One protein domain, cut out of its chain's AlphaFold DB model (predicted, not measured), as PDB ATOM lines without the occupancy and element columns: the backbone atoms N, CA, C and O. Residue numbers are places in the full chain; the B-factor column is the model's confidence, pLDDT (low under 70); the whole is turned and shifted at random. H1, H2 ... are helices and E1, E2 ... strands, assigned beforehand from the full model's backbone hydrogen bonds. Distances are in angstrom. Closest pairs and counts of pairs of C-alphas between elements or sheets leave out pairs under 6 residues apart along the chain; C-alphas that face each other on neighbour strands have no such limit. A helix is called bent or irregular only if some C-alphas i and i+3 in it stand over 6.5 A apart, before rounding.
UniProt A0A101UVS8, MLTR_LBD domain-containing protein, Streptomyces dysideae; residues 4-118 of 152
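Overview. This is residues 4 to 118 of the 152 residues of the protein "MLTR_LBD domain-containing protein" of Streptomyces dysideae (UniProt A0A101UVS8). A small two-stranded hairpin, E1 and E2, sits between the short helix H1 at one end of the model and a cluster of helices, H3, H5, H6 and H7, at the other. In that cluster H5 and H6 fold back on each other as a helical hairpin, and H7 packs on H5. The printed part has 115 residues, with seven named helices and two named strands in the order H1 E1 E2 H2 H3 H4 H5 H6 H7; the sheet E1 - E2 is antiparallel and the class is mostly helix. The whole is compact, with a radius of gyration of the C-alphas of 14.6 A and spans of 42 by 31 by 27 A.

Arrangement. Start at the hairpin of E1, residues 18 to 20, and E2, residues 26 to 29: N 19 and O 28 are within hydrogen-bond range at 2.8 A, as are N 27 and O 19 at 2.8 A. Next look for H1, residues 4 to 11, whose closest C-alphas to E2, those of Leu 9 and Arg 29, are 7.2 A apart, and for H2, residues 32 to 35, whose closest C-alphas to E1, those of Gly 33 and Ile 18, are 5.7 A apart. From E2 go to H3, residues 50 to 56; their closest C-alphas, of Val 26 and Leu 50, are 7.1 A apart. H3 touches H5, residues 67 to 84, at a steep tilt of 58 degrees, opposite ways, closest at the C-alphas of Val 51 and Cys 74, 5.8 A; H5 does this with residues 71 to 74 alone. H5 and H6, residues 89 to 101, touch as a helical hairpin, closest at the C-alphas of Ala 82 and Leu 91, 6.8 A; their tilt of 36 degrees is only just steep. H3 and H6 only just touch, with 3 pairs of C-alphas within 8 A, closest at Arg 52 and Leu 94, 7.3 A. H7, residues 103 to 111, touches H5, closest at the C-alphas of Val 75 and Trp 109, 6.6 A, and touches H6 only at the corner, closest at those of Ile 99 and Asn 106, 4.8 A. H4, residues 58 to 63, only just touches H3, only at the corner, with 3 pairs of C-alphas within 8 A, closest at Ser 54 and Ala 60, 5.0 A. H1 is apart from H3, H5, H6 and H7. Every O i to N i+4 pair is within hydrogen-bond range in H1, H3, H5, H6 and H7; H4 has 0 of 2, but 2 of 3 O i to N i+3 pairs, and H2 is too short for an i+4 pair.

Along the chain. Find C-alpha 4 at (30.189, -41.785, -8.130), where H1 begins. H5, the longest helix, runs 25.6 A from C-alpha 67 at (42.320, -11.951, -3.456), and H6 runs 18.1 A. H7 covers 12.5 A and ends at C-alpha 111, (44.528, -5.955, -20.366). H4, 10.1 A long, is only just irregular: C-alphas 58 and 61 are 6.7 A apart.

Size, cuts and confidence. The two C-alphas farthest apart, those of Ser 11 and Lys 110, are 42.6 A apart. The printed part has no cut. Look at residues 36 to 49 for the long link, from H2 to H3. Residues 83 to 89, of which 83 and 84 belong to H5 and 89 to H6, stand free. The mean pLDDT of the printed part is 83.7, and residues 112 to 118 are under 70.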
ATOM      1  N   GLY A   4      28.837 -41.710  -8.688       84.94
ATOM      2  CA  GLY A   4      30.189 -41.785  -8.130       84.94
ATOM      3  C   GLY A   4      30.660 -40.464  -7.513       84.94
ATOM      4  O   GLY A   4      31.258 -40.472  -6.438       84.94
ATOM      5  N   THR A   5      30.334 -39.325  -8.138       85.69
ATOM      6  CA  THR A   5      30.651 -37.988  -7.606       85.69
ATOM      7  C   THR A   5      29.937 -37.743  -6.272       85.69
ATOM      8  O   THR A   5      30.539 -37.231  -5.326       85.69
ATOM      9  N   LEU A   6      28.666 -38.143  -6.167       85.56
ATOM     10  CA  LEU A   6      27.886 -38.012  -4.934       85.56
ATOM     11  C   LEU A   6      28.406 -38.922  -3.817       85.56
ATOM     12  O   LEU A   6      28.519 -38.479  -2.674       85.56
ATOM     13  N   LEU A   7      28.770 -40.166  -4.142       87.06
ATOM     14  CA  LEU A   7      29.380 -41.090  -3.181       87.06
ATOM     15  C   LEU A   7      30.719 -40.558  -2.662       87.06
ATOM     16  O   LEU A   7      30.985 -40.634  -1.462       87.06
ATOM     17  N   LEU A   8      31.540 -39.971  -3.537       87.81
ATOM     18  CA  LEU A   8      32.791 -39.341  -3.127       87.81
ATOM     19  C   LEU A   8      32.526 -38.160  -2.183       87.81
ATOM     20  O   LEU A   8      33.117 -38.102  -1.104       87.81
ATOM     21  N   LEU A   9      31.599 -37.270  -2.548       87.44
ATOM     22  CA  LEU A   9      31.207 -36.117  -1.734       87.44
ATOM     23  C   LEU A   9      30.713 -36.524  -0.336       87.44
ATOM     24  O   LEU A   9      31.029 -35.864   0.657       87.44
ATOM     25  N   GLU A  10      29.962 -37.624  -0.249       85.19
ATOM     26  CA  GLU A  10      29.484 -38.180   1.017       85.19
ATOM     27  C   GLU A  10      30.619 -38.834   1.822       85.19
ATOM     28  O   GLU A  10      30.681 -38.668   3.040       85.19
ATOM     29  N   SER A  11      31.576 -39.502   1.168       86.69
ATOM     30  CA  SER A  11      32.714 -40.129   1.861       86.69
ATOM     31  C   SER A  11      33.637 -39.118   2.557       86.69
ATOM     32  O   SER A  11      34.251 -39.442   3.574       86.69
ATOM     33  N   VAL A  12      33.678 -37.870   2.074       86.62
ATOM     34  CA  VAL A  12      34.443 -36.765   2.677       86.62
ATOM     35  C   VAL A  12      33.600 -35.857   3.580       86.62
ATOM     36  O   VAL A  12      34.030 -34.757   3.903       86.62
ATOM     37  N   ARG A  13      32.417 -36.294   4.044       83.25
ATOM     38  CA  ARG A  13      31.484 -35.483   4.865       83.25
ATOM     39  C   ARG A  13      32.116 -34.801   6.093       83.25
ATOM     40  O   ARG A  13      31.609 -33.775   6.547       83.25
ATOM     41  N   SER A  14      33.193 -35.359   6.650       82.75
ATOM     42  CA  SER A  14      33.929 -34.784   7.787       82.75
ATOM     43  C   SER A  14      34.729 -33.518   7.449       82.75
ATOM     44  O   SER A  14      35.094 -32.780   8.365       82.75
ATOM     45  N   HIS A  15      34.956 -33.237   6.164       85.19
ATOM     46  CA  HIS A  15      35.652 -32.058   5.653       85.19
ATOM     47  C   HIS A  15      34.683 -31.228   4.798       85.19
ATOM     48  O   HIS A  15      33.832 -31.806   4.123       85.19
ATOM     49  N   PRO A  16      34.727 -29.886   4.827       85.69
ATOM     50  CA  PRO A  16      33.901 -29.073   3.938       85.69
ATOM     51  C   PRO A  16      34.183 -29.396   2.467       85.69
ATOM     52  O   PRO A  16      35.314 -29.259   2.044       85.69
ATOM     53  N   ALA A  17      33.180 -29.798   1.685       88.06
ATOM     54  CA  ALA A  17      33.394 -30.100   0.270       88.06
ATOM     55  C   ALA A  17      32.220 -29.678  -0.618       88.06
ATOM     56  O   ALA A  17      31.051 -29.726  -0.208       88.06
ATOM     57  N   ILE A  18      32.550 -29.300  -1.852       88.75
ATOM     58  CA  ILE A  18      31.619 -28.949  -2.924       88.75
ATOM     59  C   ILE A  18      31.990 -29.653  -4.230       88.75
ATOM     60  O   ILE A  18      33.136 -30.029  -4.458       88.75
ATOM     61  N   VAL A  19      31.005 -29.805  -5.105       89.25
ATOM     62  CA  VAL A  19      31.166 -30.262  -6.485       89.25
ATOM     63  C   VAL A  19      30.911 -29.074  -7.388       89.25
ATOM     64  O   VAL A  19      29.881 -28.410  -7.243       89.25
ATOM     65  N   VAL A  20      31.822 -28.827  -8.324       88.12
ATOM     66  CA  VAL A  20      31.697 -27.739  -9.291       88.12
ATOM     67  C   VAL A  20      31.705 -28.238 -10.729       88.12
ATOM     68  O   VAL A  20      32.367 -29.225 -11.053       88.12
ATOM     69  N   SER A  21      30.965 -27.544 -11.596       86.81
ATOM     70  CA  SER A  21      31.050 -27.727 -13.047       86.81
ATOM     71  C   SER A  21      32.383 -27.189 -13.582       86.81
ATOM     72  O   SER A  21      33.070 -26.406 -12.919       86.81
ATOM     73  N   ARG A  22      32.712 -27.505 -14.840       80.44
ATOM     74  CA  ARG A  22      33.829 -26.869 -15.562       80.44
ATOM     75  C   ARG A  22      33.718 -25.339 -15.609       80.44
ATOM     76  O   ARG A  22      34.737 -24.651 -15.627       80.44
ATOM     77  N   ALA A  23      32.493 -24.814 -15.619       80.94
ATOM     78  CA  ALA A  23      32.201 -23.383 -15.577       80.94
ATOM     79  C   ALA A  23      32.072 -22.825 -14.144       80.94
ATOM     80  O   ALA A  23      31.646 -21.683 -13.963       80.94
ATOM     81  N   TYR A  24      32.472 -23.610 -13.135       86.81
ATOM     82  CA  TYR A  24      32.472 -23.262 -11.714       86.81
ATOM     83  C   TYR A  24      31.073 -23.000 -11.129       86.81
ATOM     84  O   TYR A  24      30.924 -22.256 -10.156       86.81
ATOM     85  N   ASP A  25      30.042 -23.628 -11.694       88.31
ATOM     86  CA  ASP A  25      28.724 -23.727 -11.060       88.31
ATOM     87  C   ASP A  25      28.802 -24.677  -9.872       88.31
ATOM     88  O   ASP A  25      29.350 -25.768 -10.007       88.31
ATOM     89  N   VAL A  26      28.223 -24.314  -8.729       89.44
ATOM     90  CA  VAL A  26      28.102 -25.240  -7.596       89.44
ATOM     91  C   VAL A  26      26.990 -26.252  -7.886       89.44
ATOM     92  O   VAL A  26      25.810 -25.906  -7.869       89.44
ATOM     93  N   LEU A  27      27.368 -27.508  -8.127       88.81
ATOM     94  CA  LEU A  27      26.455 -28.604  -8.476       88.81
ATOM     95  C   LEU A  27      25.936 -29.349  -7.242       88.81
ATOM     96  O   LEU A  27      24.769 -29.731  -7.183       88.81
ATOM     97  N   ALA A  28      26.800 -29.549  -6.247       88.06
ATOM     98  CA  ALA A  28      26.460 -30.199  -4.985       88.06
ATOM     99  C   ALA A  28      27.412 -29.762  -3.866       88.06
ATOM    100  O   ALA A  28      28.477 -29.202  -4.117       88.06
ATOM    101  N   ARG A  29      27.030 -30.020  -2.613       89.06
ATOM    102  CA  ARG A  29      27.871 -29.787  -1.432       89.06
ATOM    103  C   ARG A  29      27.516 -30.738  -0.307       89.06
ATOM    104  O   ARG A  29      26.355 -31.118  -0.168       89.06
ATOM    105  N   ASN A  30      28.493 -31.075   0.524       89.06
ATOM    106  CA  ASN A  30      28.205 -31.738   1.787       89.06
ATOM    107  C   ASN A  30      27.786 -30.697   2.855       89.06
ATOM    108  O   ASN A  30      27.949 -29.487   2.647       89.06
ATOM    109  N   PRO A  31      27.227 -31.116   4.008       87.38
ATOM    110  CA  PRO A  31      26.760 -30.179   5.031       87.38
ATOM    111  C   PRO A  31      27.833 -29.182   5.496       87.38
ATOM    112  O   PRO A  31      27.536 -28.000   5.675       87.38
ATOM    113  N   ALA A  32      29.082 -29.634   5.640       86.00
ATOM    114  CA  ALA A  32      30.205 -28.786   6.029       86.00
ATOM    115  C   ALA A  32      30.595 -27.780   4.925       86.00
ATOM    116  O   ALA A  32      30.955 -26.648   5.245       86.00
ATOM    117  N   GLY A  33      30.438 -28.144   3.648       85.56
ATOM    118  CA  GLY A  33      30.717 -27.309   2.477       85.56
ATOM    119  C   GLY A  33      29.844 -26.058   2.385       85.56
ATOM    120  O   GLY A  33      30.265 -25.057   1.813       85.56
ATOM    121  N   SER A  34      28.676 -26.045   3.039       84.19
ATOM    122  CA  SER A  34      27.834 -24.838   3.154       84.19
ATOM    123  C   SER A  34      28.540 -23.679   3.868       84.19
ATOM    124  O   SER A  34      28.117 -22.537   3.756       84.19
ATOM    125  N   ARG A  35      29.618 -23.959   4.610       84.81
ATOM    126  CA  ARG A  35      30.398 -22.946   5.331       84.81
ATOM    127  C   ARG A  35      31.513 -22.323   4.490       84.81
ATOM    128  O   ARG A  35      32.101 -21.351   4.946       84.81
ATOM    129  N   LEU A  36      31.817 -22.879   3.313       84.38
ATOM    130  CA  LEU A  36      32.898 -22.394   2.447       84.38
ATOM    131  C   LEU A  36      32.521 -21.089   1.735       84.38
ATOM    132  O   LEU A  36      33.329 -20.173   1.651       84.38
ATOM    133  N   PHE A  37      31.276 -20.991   1.267       87.06
ATOM    134  CA  PHE A  37      30.764 -19.845   0.512       87.06
ATOM    135  C   PHE A  37      29.475 -19.345   1.160       87.06
ATOM    136  O   PHE A  37      28.374 -19.628   0.693       87.06
ATOM    137  N   VAL A  38      29.621 -18.656   2.291       87.62
ATOM    138  CA  VAL A  38      28.493 -18.161   3.096       87.62
ATOM    139  C   VAL A  38      27.578 -17.266   2.257       87.62
ATOM    140  O   VAL A  38      28.060 -16.344   1.602       87.62
ATOM    141  N   GLY A  39      26.266 -17.515   2.291       87.69
ATOM    142  CA  GLY A  39      25.268 -16.697   1.595       87.69
ATOM    143  C   GLY A  39      25.100 -17.034   0.112       87.69
ATOM    144  O   GLY A  39      24.214 -16.488  -0.543       87.69
ATOM    145  N   ILE A  40      25.887 -17.966  -0.446       89.00
ATOM    146  CA  ILE A  40      25.695 -18.397  -1.841       89.00
ATOM    147  C   ILE A  40      24.354 -19.123  -2.035       89.00
ATOM    148  O   ILE A  40      23.781 -19.102  -3.124       89.00
ATOM    149  N   GLU A  41      23.830 -19.764  -0.986       88.12
ATOM    150  CA  GLU A  41      22.505 -20.395  -1.001       88.12
ATOM    151  C   GLU A  41      21.353 -19.404  -1.162       88.12
ATOM    152  O   GLU A  41      20.313 -19.791  -1.696       88.12
ATOM    153  N   ASP A  42      21.545 -18.148  -0.765       90.69
ATOM    154  CA  ASP A  42      20.511 -17.120  -0.877       90.69
ATOM    155  C   ASP A  42      20.306 -16.685  -2.337       90.69
ATOM    156  O   ASP A  42      19.314 -16.037  -2.674       90.69
ATOM    157  N   TRP A  43      21.231 -17.053  -3.231       90.88
ATOM    158  CA  TRP A  43      21.121 -16.787  -4.662       90.88
ATOM    159  C   TRP A  43      20.293 -17.873  -5.360       90.88
ATOM    160  O   TRP A  43      20.362 -19.046  -4.966       90.88
ATOM    161  N   PRO A  44      19.561 -17.530  -6.439       90.62
ATOM    162  CA  PRO A  44      18.947 -18.519  -7.321       90.62
ATOM    163  C   PRO A  44      19.982 -19.532  -7.815       90.62
ATOM    164  O   PRO A  44      21.138 -19.170  -8.044       90.62
ATOM    165  N   ALA A  45      19.593 -20.801  -7.968       86.88
ATOM    166  CA  ALA A  45      20.527 -21.891  -8.260       86.88
ATOM    167  C   ALA A  45      21.355 -21.631  -9.530       86.88
ATOM    168  O   ALA A  45      22.569 -21.814  -9.522       86.88
ATOM    169  N   GLU A  46      20.720 -21.101 -10.574       84.62
ATOM    170  CA  GLU A  46      21.333 -20.710 -11.845       84.62
ATOM    171  C   GLU A  46      22.346 -19.557 -11.725       84.62
ATOM    172  O   GLU A  46      23.106 -19.280 -12.654       84.62
ATOM    173  N   GLN A  47      22.379 -18.872 -10.579       87.44
ATOM    174  CA  GLN A  47      23.313 -17.781 -10.320       87.44
ATOM    175  C   GLN A  47      24.528 -18.200  -9.486       87.44
ATOM    176  O   GLN A  47      25.484 -17.422  -9.406       87.44
ATOM    177  N   ARG A  48      24.539 -19.412  -8.911       90.94
ATOM    178  CA  ARG A  48      25.566 -19.917  -7.973       90.94
ATOM    179  C   ARG A  48      26.862 -20.359  -8.666       90.94
ATOM    180  O   ARG A  48      27.344 -21.473  -8.469       90.94
ATOM    181  N   LYS A  49      27.450 -19.462  -9.455       90.69
ATOM    182  CA  LYS A  49      28.804 -19.605 -10.005       90.69
ATOM    183  C   LYS A  49      29.817 -19.016  -9.034       90.69
ATOM    184  O   LYS A  49      29.688 -17.854  -8.641       90.69
ATOM    185  N   LEU A  50      30.859 -19.771  -8.696       89.62
ATOM    186  CA  LEU A  50      31.901 -19.299  -7.777       89.62
ATOM    187  C   LEU A  50      32.627 -18.063  -8.314       89.62
ATOM    188  O   LEU A  50      32.927 -17.156  -7.550       89.62
ATOM    189  N   VAL A  51      32.814 -17.963  -9.634       89.38
ATOM    190  CA  VAL A  51      33.357 -16.751 -10.266       89.38
ATOM    191  C   VAL A  51      32.498 -15.527  -9.945       89.38
ATOM    192  O   VAL A  51      33.026 -14.496  -9.536       89.38
ATOM    193  N   ARG A  52      31.169 -15.637 -10.073       91.56
ATOM    194  CA  ARG A  52      30.251 -14.547  -9.719       91.56
ATOM    195  C   ARG A  52      30.376 -14.199  -8.238       91.56
ATOM    196  O   ARG A  52      30.443 -13.020  -7.896       91.56
ATOM    197  N   TYR A  53      30.439 -15.212  -7.376       91.19
ATOM    198  CA  TYR A  53      30.631 -15.027  -5.939       91.19
ATOM    199  C   TYR A  53      31.909 -14.229  -5.638       91.19
ATOM    200  O   TYR A  53      31.818 -13.213  -4.950       91.19
ATOM    201  N   SER A  54      33.050 -14.601  -6.234       88.62
ATOM    202  CA  SER A  54      34.361 -13.961  -6.024       88.62
ATOM    203  C   SER A  54      34.383 -12.457  -6.306       88.62
ATOM    204  O   SER A  54      35.155 -11.720  -5.690       88.62
ATOM    205  N   PHE A  55      33.534 -11.996  -7.226       86.69
ATOM    206  CA  PHE A  55      33.426 -10.589  -7.599       86.69
ATOM    207  C   PHE A  55      32.292  -9.854  -6.885       86.69
ATOM    208  O   PHE A  55      32.437  -8.677  -6.553       86.69
ATOM    209  N   LEU A  56      31.135 -10.489  -6.695       88.75
ATOM    210  CA  LEU A  56      29.913  -9.781  -6.310       88.75
ATOM    211  C   LEU A  56      29.561  -9.902  -4.832       88.75
ATOM    212  O   LEU A  56      28.932  -8.981  -4.307       88.75
ATOM    213  N   HIS A  57      29.955 -10.989  -4.168       90.38
ATOM    214  CA  HIS A  57      29.575 -11.215  -2.782       90.38
ATOM    215  C   HIS A  57      30.513 -10.467  -1.815       90.38
ATOM    216  O   HIS A  57      31.731 -10.584  -1.949       90.38
ATOM    217  N   PRO A  58      29.994  -9.739  -0.806       87.19
ATOM    218  CA  PRO A  58      30.831  -8.994   0.139       87.19
ATOM    219  C   PRO A  58      31.841  -9.868   0.891       87.19
ATOM    220  O   PRO A  58      32.976  -9.452   1.089       87.19
ATOM    221  N   ALA A  59      31.453 -11.096   1.252       86.38
ATOM    222  CA  ALA A  59      32.321 -12.008   1.997       86.38
ATOM    223  C   ALA A  59      33.434 -12.640   1.141       86.38
ATOM    224  O   ALA A  59      34.304 -13.309   1.682       86.38
ATOM    225  N   ALA A  60      33.428 -12.458  -0.185       86.31
ATOM    226  CA  ALA A  60      34.422 -13.075  -1.061       86.31
ATOM    227  C   ALA A  60      35.848 -12.574  -0.813       86.31
ATOM    228  O   ALA A  60      36.803 -13.326  -0.998       86.31
ATOM    229  N   ARG A  61      35.999 -11.316  -0.385       82.12
ATOM    230  CA  ARG A  61      37.314 -10.721  -0.118       82.12
ATOM    231  C   ARG A  61      38.003 -11.340   1.098       82.12
ATOM    232  O   ARG A  61      39.224 -11.366   1.139       82.12
ATOM    233  N   ASP A  62      37.224 -11.882   2.028       83.44
ATOM    234  CA  ASP A  62      37.728 -12.494   3.259       83.44
ATOM    235  C   ASP A  62      38.020 -13.999   3.091       83.44
ATOM    236  O   ASP A  62      38.519 -14.641   4.012       83.44
ATOM    237  N   LEU A  63      37.714 -14.578   1.920       77.94
ATOM    238  CA  LEU A  63      37.953 -15.994   1.617       77.94
ATOM    239  C   LEU A  63      39.373 -16.291   1.136       77.94
ATOM    240  O   LEU A  63      39.686 -17.441   0.854       77.94
ATOM    241  N   THR A  64      40.236 -15.300   0.966       73.50
ATOM    242  CA  THR A  64      41.622 -15.558   0.577       73.50
ATOM    243  C   THR A  64      42.499 -14.375   0.938       73.50
ATOM    244  O   THR A  64      42.140 -13.222   0.699       73.50
ATOM    245  N   ASP A  65      43.681 -14.671   1.472       78.81
ATOM    246  CA  ASP A  65      44.697 -13.657   1.747       78.81
ATOM    247  C   ASP A  65      45.257 -13.040   0.445       78.81
ATOM    248  O   ASP A  65      45.818 -11.945   0.466       78.81
ATOM    249  N   ASP A  66      45.082 -13.716  -0.700       82.12
ATOM    250  CA  ASP A  66      45.599 -13.323  -2.018       82.12
ATOM    251  C   ASP A  66      44.463 -13.107  -3.036       82.12
ATOM    252  O   ASP A  66      44.422 -13.674  -4.136       82.12
ATOM    253  N   TRP A  67      43.501 -12.266  -2.645       83.19
ATOM    254  CA  TRP A  67      42.320 -11.951  -3.456       83.19
ATOM    255  C   TRP A  67      42.675 -11.425  -4.851       83.19
ATOM    256  O   TRP A  67      42.025 -11.791  -5.829       83.19
ATOM    257  N   ASP A  68      43.741 -10.632  -4.972       82.00
ATOM    258  CA  ASP A  68      44.181 -10.073  -6.252       82.00
ATOM    259  C   ASP A  68      44.616 -11.152  -7.254       82.00
ATOM    260  O   ASP A  68      44.370 -11.017  -8.456       82.00
ATOM    261  N   ASN A  69      45.259 -12.231  -6.801       83.12
ATOM    262  CA  ASN A  69      45.570 -13.352  -7.686       83.12
ATOM    263  C   ASN A  69      44.340 -14.212  -7.956       83.12
ATOM    264  O   ASN A  69      44.126 -14.598  -9.105       83.12
ATOM    265  N   GLN A  70      43.477 -14.416  -6.957       82.94
ATOM    266  CA  GLN A  70      42.220 -15.129  -7.160       82.94
ATOM    267  C   GLN A  70      41.377 -14.503  -8.279       82.94
ATOM    268  O   GLN A  70      40.920 -15.222  -9.170       82.94
ATOM    269  N   ILE A  71      41.170 -13.184  -8.266       85.00
ATOM    270  CA  ILE A  71      40.356 -12.517  -9.294       85.00
ATOM    271  C   ILE A  71      40.997 -12.597 -10.681       85.00
ATOM    272  O   ILE A  71      40.279 -12.712 -11.675       85.00
ATOM    273  N   ARG A  72      42.334 -12.590 -10.768       85.19
ATOM    274  CA  ARG A  72      43.055 -12.803 -12.032       85.19
ATOM    275  C   ARG A  72      42.799 -14.209 -12.554       85.19
ATOM    276  O   ARG A  72      42.436 -14.356 -13.718       85.19
ATOM    277  N   ASP A  73      42.903 -15.228 -11.708       83.75
ATOM    278  CA  ASP A  73      42.617 -16.597 -12.133       83.75
ATOM    279  C   ASP A  73      41.144 -16.755 -12.562       83.75
ATOM    280  O   ASP A  73      40.870 -17.383 -13.588       83.75
ATOM    281  N   CYS A  74      40.194 -16.110 -11.869       85.81
ATOM    282  CA  CYS A  74      38.788 -16.069 -12.287       85.81
ATOM    283  C   CYS A  74      38.599 -15.431 -13.672       85.81
ATOM    284  O   CYS A  74      37.892 -15.990 -14.508       85.81
ATOM    285  N   VAL A  75      39.250 -14.296 -13.948       86.62
ATOM    286  CA  VAL A  75      39.231 -13.658 -15.278       86.62
ATOM    287  C   VAL A  75      39.808 -14.598 -16.340       86.62
ATOM    288  O   VAL A  75      39.231 -14.735 -17.419       86.62
ATOM    289  N   ALA A  76      40.910 -15.290 -16.033       85.00
ATOM    290  CA  ALA A  76      41.534 -16.262 -16.931       85.00
ATOM    291  C   ALA A  76      40.574 -17.400 -17.305       85.00
ATOM    292  O   ALA A  76      40.482 -17.787 -18.474       85.00
ATOM    293  N   LEU A  77      39.839 -17.918 -16.318       83.94
ATOM    294  CA  LEU A  77      38.832 -18.950 -16.533       83.94
ATOM    295  C   LEU A  77      37.694 -18.443 -17.415       83.94
ATOM    296  O   LEU A  77      37.376 -19.117 -18.387       83.94
ATOM    297  N   VAL A  78      37.112 -17.275 -17.120       85.62
ATOM    298  CA  VAL A  78      36.017 -16.721 -17.940       85.62
ATOM    299  C   VAL A  78      36.462 -16.579 -19.394       85.62
ATOM    300  O   VAL A  78      35.749 -17.024 -20.285       85.62
ATOM    301  N   ARG A  79      37.682 -16.081 -19.644       84.94
ATOM    302  CA  ARG A  79      38.245 -16.022 -21.007       84.94
ATOM    303  C   ARG A  79      38.386 -17.395 -21.648       84.94
ATOM    304  O   ARG A  79      38.073 -17.560 -22.821       84.94
ATOM    305  N   THR A  80      38.887 -18.370 -20.895       85.25
ATOM    306  CA  THR A  80      39.080 -19.736 -21.396       85.25
ATOM    307  C   THR A  80      37.746 -20.368 -21.780       85.25
ATOM    308  O   THR A  80      37.637 -20.985 -22.838       85.25
ATOM    309  N   LEU A  81      36.722 -20.189 -20.944       83.62
ATOM    310  CA  LEU A  81      35.374 -20.677 -21.209       83.62
ATOM    311  C   LEU A  81      34.763 -19.962 -22.420       83.62
ATOM    312  O   LEU A  81      34.247 -20.640 -23.299       83.62
ATOM    313  N   ALA A  82      34.923 -18.638 -22.530       84.06
ATOM    314  CA  ALA A  82      34.367 -17.844 -23.629       84.06
ATOM    315  C   ALA A  82      35.035 -18.175 -24.968       84.06
ATOM    316  O   ALA A  82      34.396 -18.147 -26.011       84.06
ATOM    317  N   GLY A  83      36.317 -18.548 -24.946       82.62
ATOM    318  CA  GLY A  83      37.003 -19.076 -26.123       82.62
ATOM    319  C   GLY A  83      36.625 -20.521 -26.469       82.62
ATOM    320  O   GLY A  83      36.826 -20.931 -27.608       82.62
ATOM    321  N   THR A  84      36.111 -21.298 -25.508       83.69
ATOM    322  CA  THR A  84      35.698 -22.697 -25.727       83.69
ATOM    323  C   THR A  84      34.266 -22.785 -26.249       83.69
ATOM    324  O   THR A  84      33.998 -23.604 -27.123       83.69
ATOM    325  N   ASP A  85      33.366 -21.955 -25.721       80.38
ATOM    326  CA  ASP A  85      31.959 -21.881 -26.117       80.38
ATOM    327  C   ASP A  85      31.512 -20.405 -26.202       80.38
ATOM    328  O   ASP A  85      30.985 -19.855 -25.231       80.38
ATOM    329  N   PRO A  86      31.785 -19.727 -27.335       76.31
ATOM    330  CA  PRO A  86      31.504 -18.298 -27.503       76.31
ATOM    331  C   PRO A  86      30.013 -17.953 -27.500       76.31
ATOM    332  O   PRO A  86      29.647 -16.818 -27.201       76.31
ATOM    333  N   ASP A  87      29.161 -18.922 -27.833       80.62
ATOM    334  CA  ASP A  87      27.716 -18.734 -27.962       80.62
ATOM    335  C   ASP A  87      26.962 -19.095 -26.670       80.62
ATOM    336  O   ASP A  87      25.734 -19.001 -26.628       80.62
ATOM    337  N   ALA A  88      27.678 -19.471 -25.601       83.38
ATOM    338  CA  ALA A  88      27.107 -19.785 -24.295       83.38
ATOM    339  C   ALA A  88      26.422 -18.546 -23.671       83.38
ATOM    340  O   ALA A  88      27.091 -17.621 -23.187       83.38
ATOM    341  N   PRO A  89      25.075 -18.498 -23.615       84.44
ATOM    342  CA  PRO A  89      24.352 -17.296 -23.205       84.44
ATOM    343  C   PRO A  89      24.411 -17.046 -21.692       84.44
ATOM    344  O   PRO A  89      24.052 -15.963 -21.231       84.44
ATOM    345  N   ASP A  90      24.792 -18.036 -20.885       83.81
ATOM    346  CA  ASP A  90      25.028 -17.861 -19.449       83.81
ATOM    347  C   ASP A  90      26.371 -17.166 -19.188       83.81
ATOM    348  O   ASP A  90      26.458 -16.297 -18.315       83.81
ATOM    349  N   LEU A  91      27.391 -17.500 -19.978       84.06
ATOM    350  CA  LEU A  91      28.726 -16.941 -19.871       84.06
ATOM    351  C   LEU A  91      28.792 -15.508 -20.397       84.06
ATOM    352  O   LEU A  91      29.351 -14.655 -19.712       84.06
ATOM    353  N   ALA A  92      28.153 -15.222 -21.536       86.56
ATOM    354  CA  ALA A  92      28.040 -13.857 -22.055       86.56
ATOM    355  C   ALA A  92      27.349 -12.924 -21.042       86.56
ATOM    356  O   ALA A  92      27.838 -11.839 -20.742       86.56
ATOM    357  N   ARG A  93      26.258 -13.388 -20.411       88.81
ATOM    358  CA  ARG A  93      25.581 -12.627 -19.346       88.81
ATOM    359  C   ARG A  93      26.462 -12.411 -18.121       88.81
ATOM    360  O   ARG A  93      26.378 -11.355 -17.501       88.81
ATOM    361  N   LEU A  94      27.263 -13.408 -17.741       88.44
ATOM    362  CA  LEU A  94      28.209 -13.268 -16.637       88.44
ATOM    363  C   LEU A  94      29.290 -12.234 -16.975       88.44
ATOM    364  O   LEU A  94      29.599 -11.400 -16.131       88.44
ATOM    365  N   GLU A  95      29.840 -12.269 -18.188       88.50
ATOM    366  CA  GLU A  95      30.812 -11.280 -18.658       88.50
ATOM    367  C   GLU A  95      30.227  -9.864 -18.595       88.50
ATOM    368  O   GLU A  95      30.796  -9.004 -17.917       88.50
ATOM    369  N   ASP A  96      29.066  -9.642 -19.212       89.38
ATOM    370  CA  ASP A  96      28.392  -8.340 -19.231       89.38
ATOM    371  C   ASP A  96      28.105  -7.824 -17.814       89.38
ATOM    372  O   ASP A  96      28.362  -6.659 -17.491       89.38
ATOM    373  N   GLU A  97      27.608  -8.702 -16.937       90.62
ATOM    374  CA  GLU A  97      27.347  -8.371 -15.540       90.62
ATOM    375  C   GLU A  97      28.626  -7.920 -14.821       90.62
ATOM    376  O   GLU A  97      28.617  -6.908 -14.110       90.62
ATOM    377  N   LEU A  98      29.727  -8.652 -14.990       89.94
ATOM    378  CA  LEU A  98      30.985  -8.360 -14.311       89.94
ATOM    379  C   LEU A  98      31.661  -7.103 -14.870       89.94
ATOM    380  O   LEU A  98      32.158  -6.294 -14.083       89.94
ATOM    381  N   ILE A  99      31.614  -6.880 -16.187       88.62
ATOM    382  CA  ILE A  99      32.099  -5.646 -16.825       88.62
ATOM    383  C   ILE A  99      31.351  -4.426 -16.280       88.62
ATOM    384  O   ILE A  99      31.978  -3.401 -15.997       88.62
ATOM    385  N   LEU A 100      30.029  -4.528 -16.118       88.12
ATOM    386  CA  LEU A 100      29.193  -3.418 -15.668       88.12
ATOM    387  C   LEU A 100      29.341  -3.139 -14.167       88.12
ATOM    388  O   LEU A 100      29.379  -1.982 -13.748       88.12
ATOM    389  N   ARG A 101      29.388  -4.188 -13.337       86.38
ATOM    390  CA  ARG A 101      29.282  -4.052 -11.875       86.38
ATOM    391  C   ARG A 101      30.627  -3.951 -11.160       86.38
ATOM    392  O   ARG A 101      30.632  -3.577  -9.983       86.38
ATOM    393  N   ARG A 102      31.742  -4.318 -11.804       85.25
ATOM    394  CA  ARG A 102      33.068  -4.401 -11.167       85.25
ATOM    395  C   ARG A 102      34.171  -3.797 -12.044       85.25
ATOM    396  O   ARG A 102      34.672  -4.460 -12.956       85.25
ATOM    397  N   PRO A 103      34.595  -2.551 -11.761       83.56
ATOM    398  CA  PRO A 103      35.666  -1.881 -12.500       83.56
ATOM    399  C   PRO A 103      36.974  -2.683 -12.564       83.56
ATOM    400  O   PRO A 103      37.666  -2.653 -13.582       83.56
ATOM    401  N   GLU A 104      37.296  -3.434 -11.508       78.69
ATOM    402  CA  GLU A 104      38.491  -4.275 -11.425       78.69
ATOM    403  C   GLU A 104      38.459  -5.401 -12.465       78.69
ATOM    404  O   GLU A 104      39.461  -5.643 -13.141       78.69
ATOM    405  N   PHE A 105      37.298  -6.043 -12.650       83.38
ATOM    406  CA  PHE A 105      37.110  -7.059 -13.685       83.38
ATOM    407  C   PHE A 105      37.305  -6.453 -15.075       83.38
ATOM    408  O   PHE A 105      38.095  -6.968 -15.859       83.38
ATOM    409  N   ASN A 106      36.650  -5.324 -15.367       84.25
ATOM    410  CA  ASN A 106      36.749  -4.645 -16.663       84.25
ATOM    411  C   ASN A 106      38.204  -4.268 -17.009       84.25
ATOM    412  O   ASN A 106      38.656  -4.447 -18.141       84.25
ATOM    413  N   HIS A 107      38.970  -3.794 -16.022       84.81
ATOM    414  CA  HIS A 107      40.386  -3.467 -16.208       84.81
ATOM    415  C   HIS A 107      41.236  -4.700 -16.537       84.81
ATOM    416  O   HIS A 107      42.017  -4.679 -17.490       84.81
ATOM    417  N   LEU A 108      41.070  -5.788 -15.778       82.06
ATOM    418  CA  LEU A 108      41.782  -7.049 -16.012       82.06
ATOM    419  C   LEU A 108      41.385  -7.688 -17.351       82.06
ATOM    420  O   LEU A 108      42.249  -8.162 -18.089       82.06
ATOM    421  N   TRP A 109      40.098  -7.633 -17.696       83.19
ATOM    422  CA  TRP A 109      39.551  -8.143 -18.950       83.19
ATOM    423  C   TRP A 109      40.177  -7.454 -20.167       83.19
ATOM    424  O   TRP A 109      40.668  -8.126 -21.077       83.19
ATOM    425  N   LYS A 110      40.251  -6.117 -20.157       83.69
ATOM    426  CA  LYS A 110      40.841  -5.317 -21.245       83.69
ATOM    427  C   LYS A 110      42.343  -5.521 -21.416       83.69
ATOM    428  O   LYS A 110      42.845  -5.416 -22.531       83.69
ATOM    429  N   ARG A 111      43.068  -5.788 -20.327       77.69
ATOM    430  CA  ARG A 111      44.528  -5.955 -20.366       77.69
ATOM    431  C   ARG A 111      44.990  -7.290 -20.952       77.69
ATOM    432  O   ARG A 111      46.173  -7.405 -21.246       77.69
ATOM    433  N   CYS A 112      44.100  -8.275 -21.122       62.69
ATOM    434  CA  CYS A 112      44.453  -9.633 -21.570       62.69
ATOM    435  C   CYS A 112      45.586 -10.280 -20.740       62.69
ATOM    436  O   CYS A 112      46.302 -11.147 -21.232       62.69
ATOM    437  N   ASP A 113      45.767  -9.849 -19.491       54.41
ATOM    438  CA  ASP A 113      46.961 -10.133 -18.693       54.41
ATOM    439  C   ASP A 113      46.635 -11.210 -17.654       54.41
ATOM    440  O   ASP A 113      46.359 -10.910 -16.493       54.41
ATOM    441  N   VAL A 114      46.557 -12.471 -18.094       52.66
ATOM    442  CA  VAL A 114      46.195 -13.597 -17.220       52.66
ATOM    443  C   VAL A 114      46.907 -14.893 -17.611       52.66
ATOM    444  O   VAL A 114      46.684 -15.451 -18.682       52.66
ATOM    445  N   LYS A 115      47.744 -15.405 -16.699       49.19
ATOM    446  CA  LYS A 115      48.238 -16.789 -16.712       49.19
ATOM    447  C   LYS A 115      47.262 -17.628 -15.892       49.19
ATOM    448  O   LYS A 115      47.159 -17.411 -14.694       49.19
ATOM    449  N   GLY A 116      46.531 -18.541 -16.526       45.19
ATOM    450  CA  GLY A 116      45.518 -19.343 -15.839       45.19
ATOM    451  C   GLY A 116      46.123 -20.407 -14.923       45.19
ATOM    452  O   GLY A 116      46.902 -21.239 -15.381       45.19
ATOM    453  N   ALA A 117      45.727 -20.413 -13.648       50.81
ATOM    454  CA  ALA A 117      45.865 -21.569 -12.764       50.81
ATOM    455  C   ALA A 117      44.792 -21.551 -11.660       50.81
ATOM    456  O   ALA A 117      45.112 -21.564 -10.479       50.81
ATOM    457  N   LEU A 118      43.506 -21.551 -12.027       52.19
ATOM    458  CA  LEU A 118      42.410 -21.591 -11.042       52.19
ATOM    459  C   LEU A 118      42.305 -22.960 -10.316       52.19
ATOM    460  O   LEU A 118      41.658 -23.069  -9.286       52.19
TER     461      LEU A 118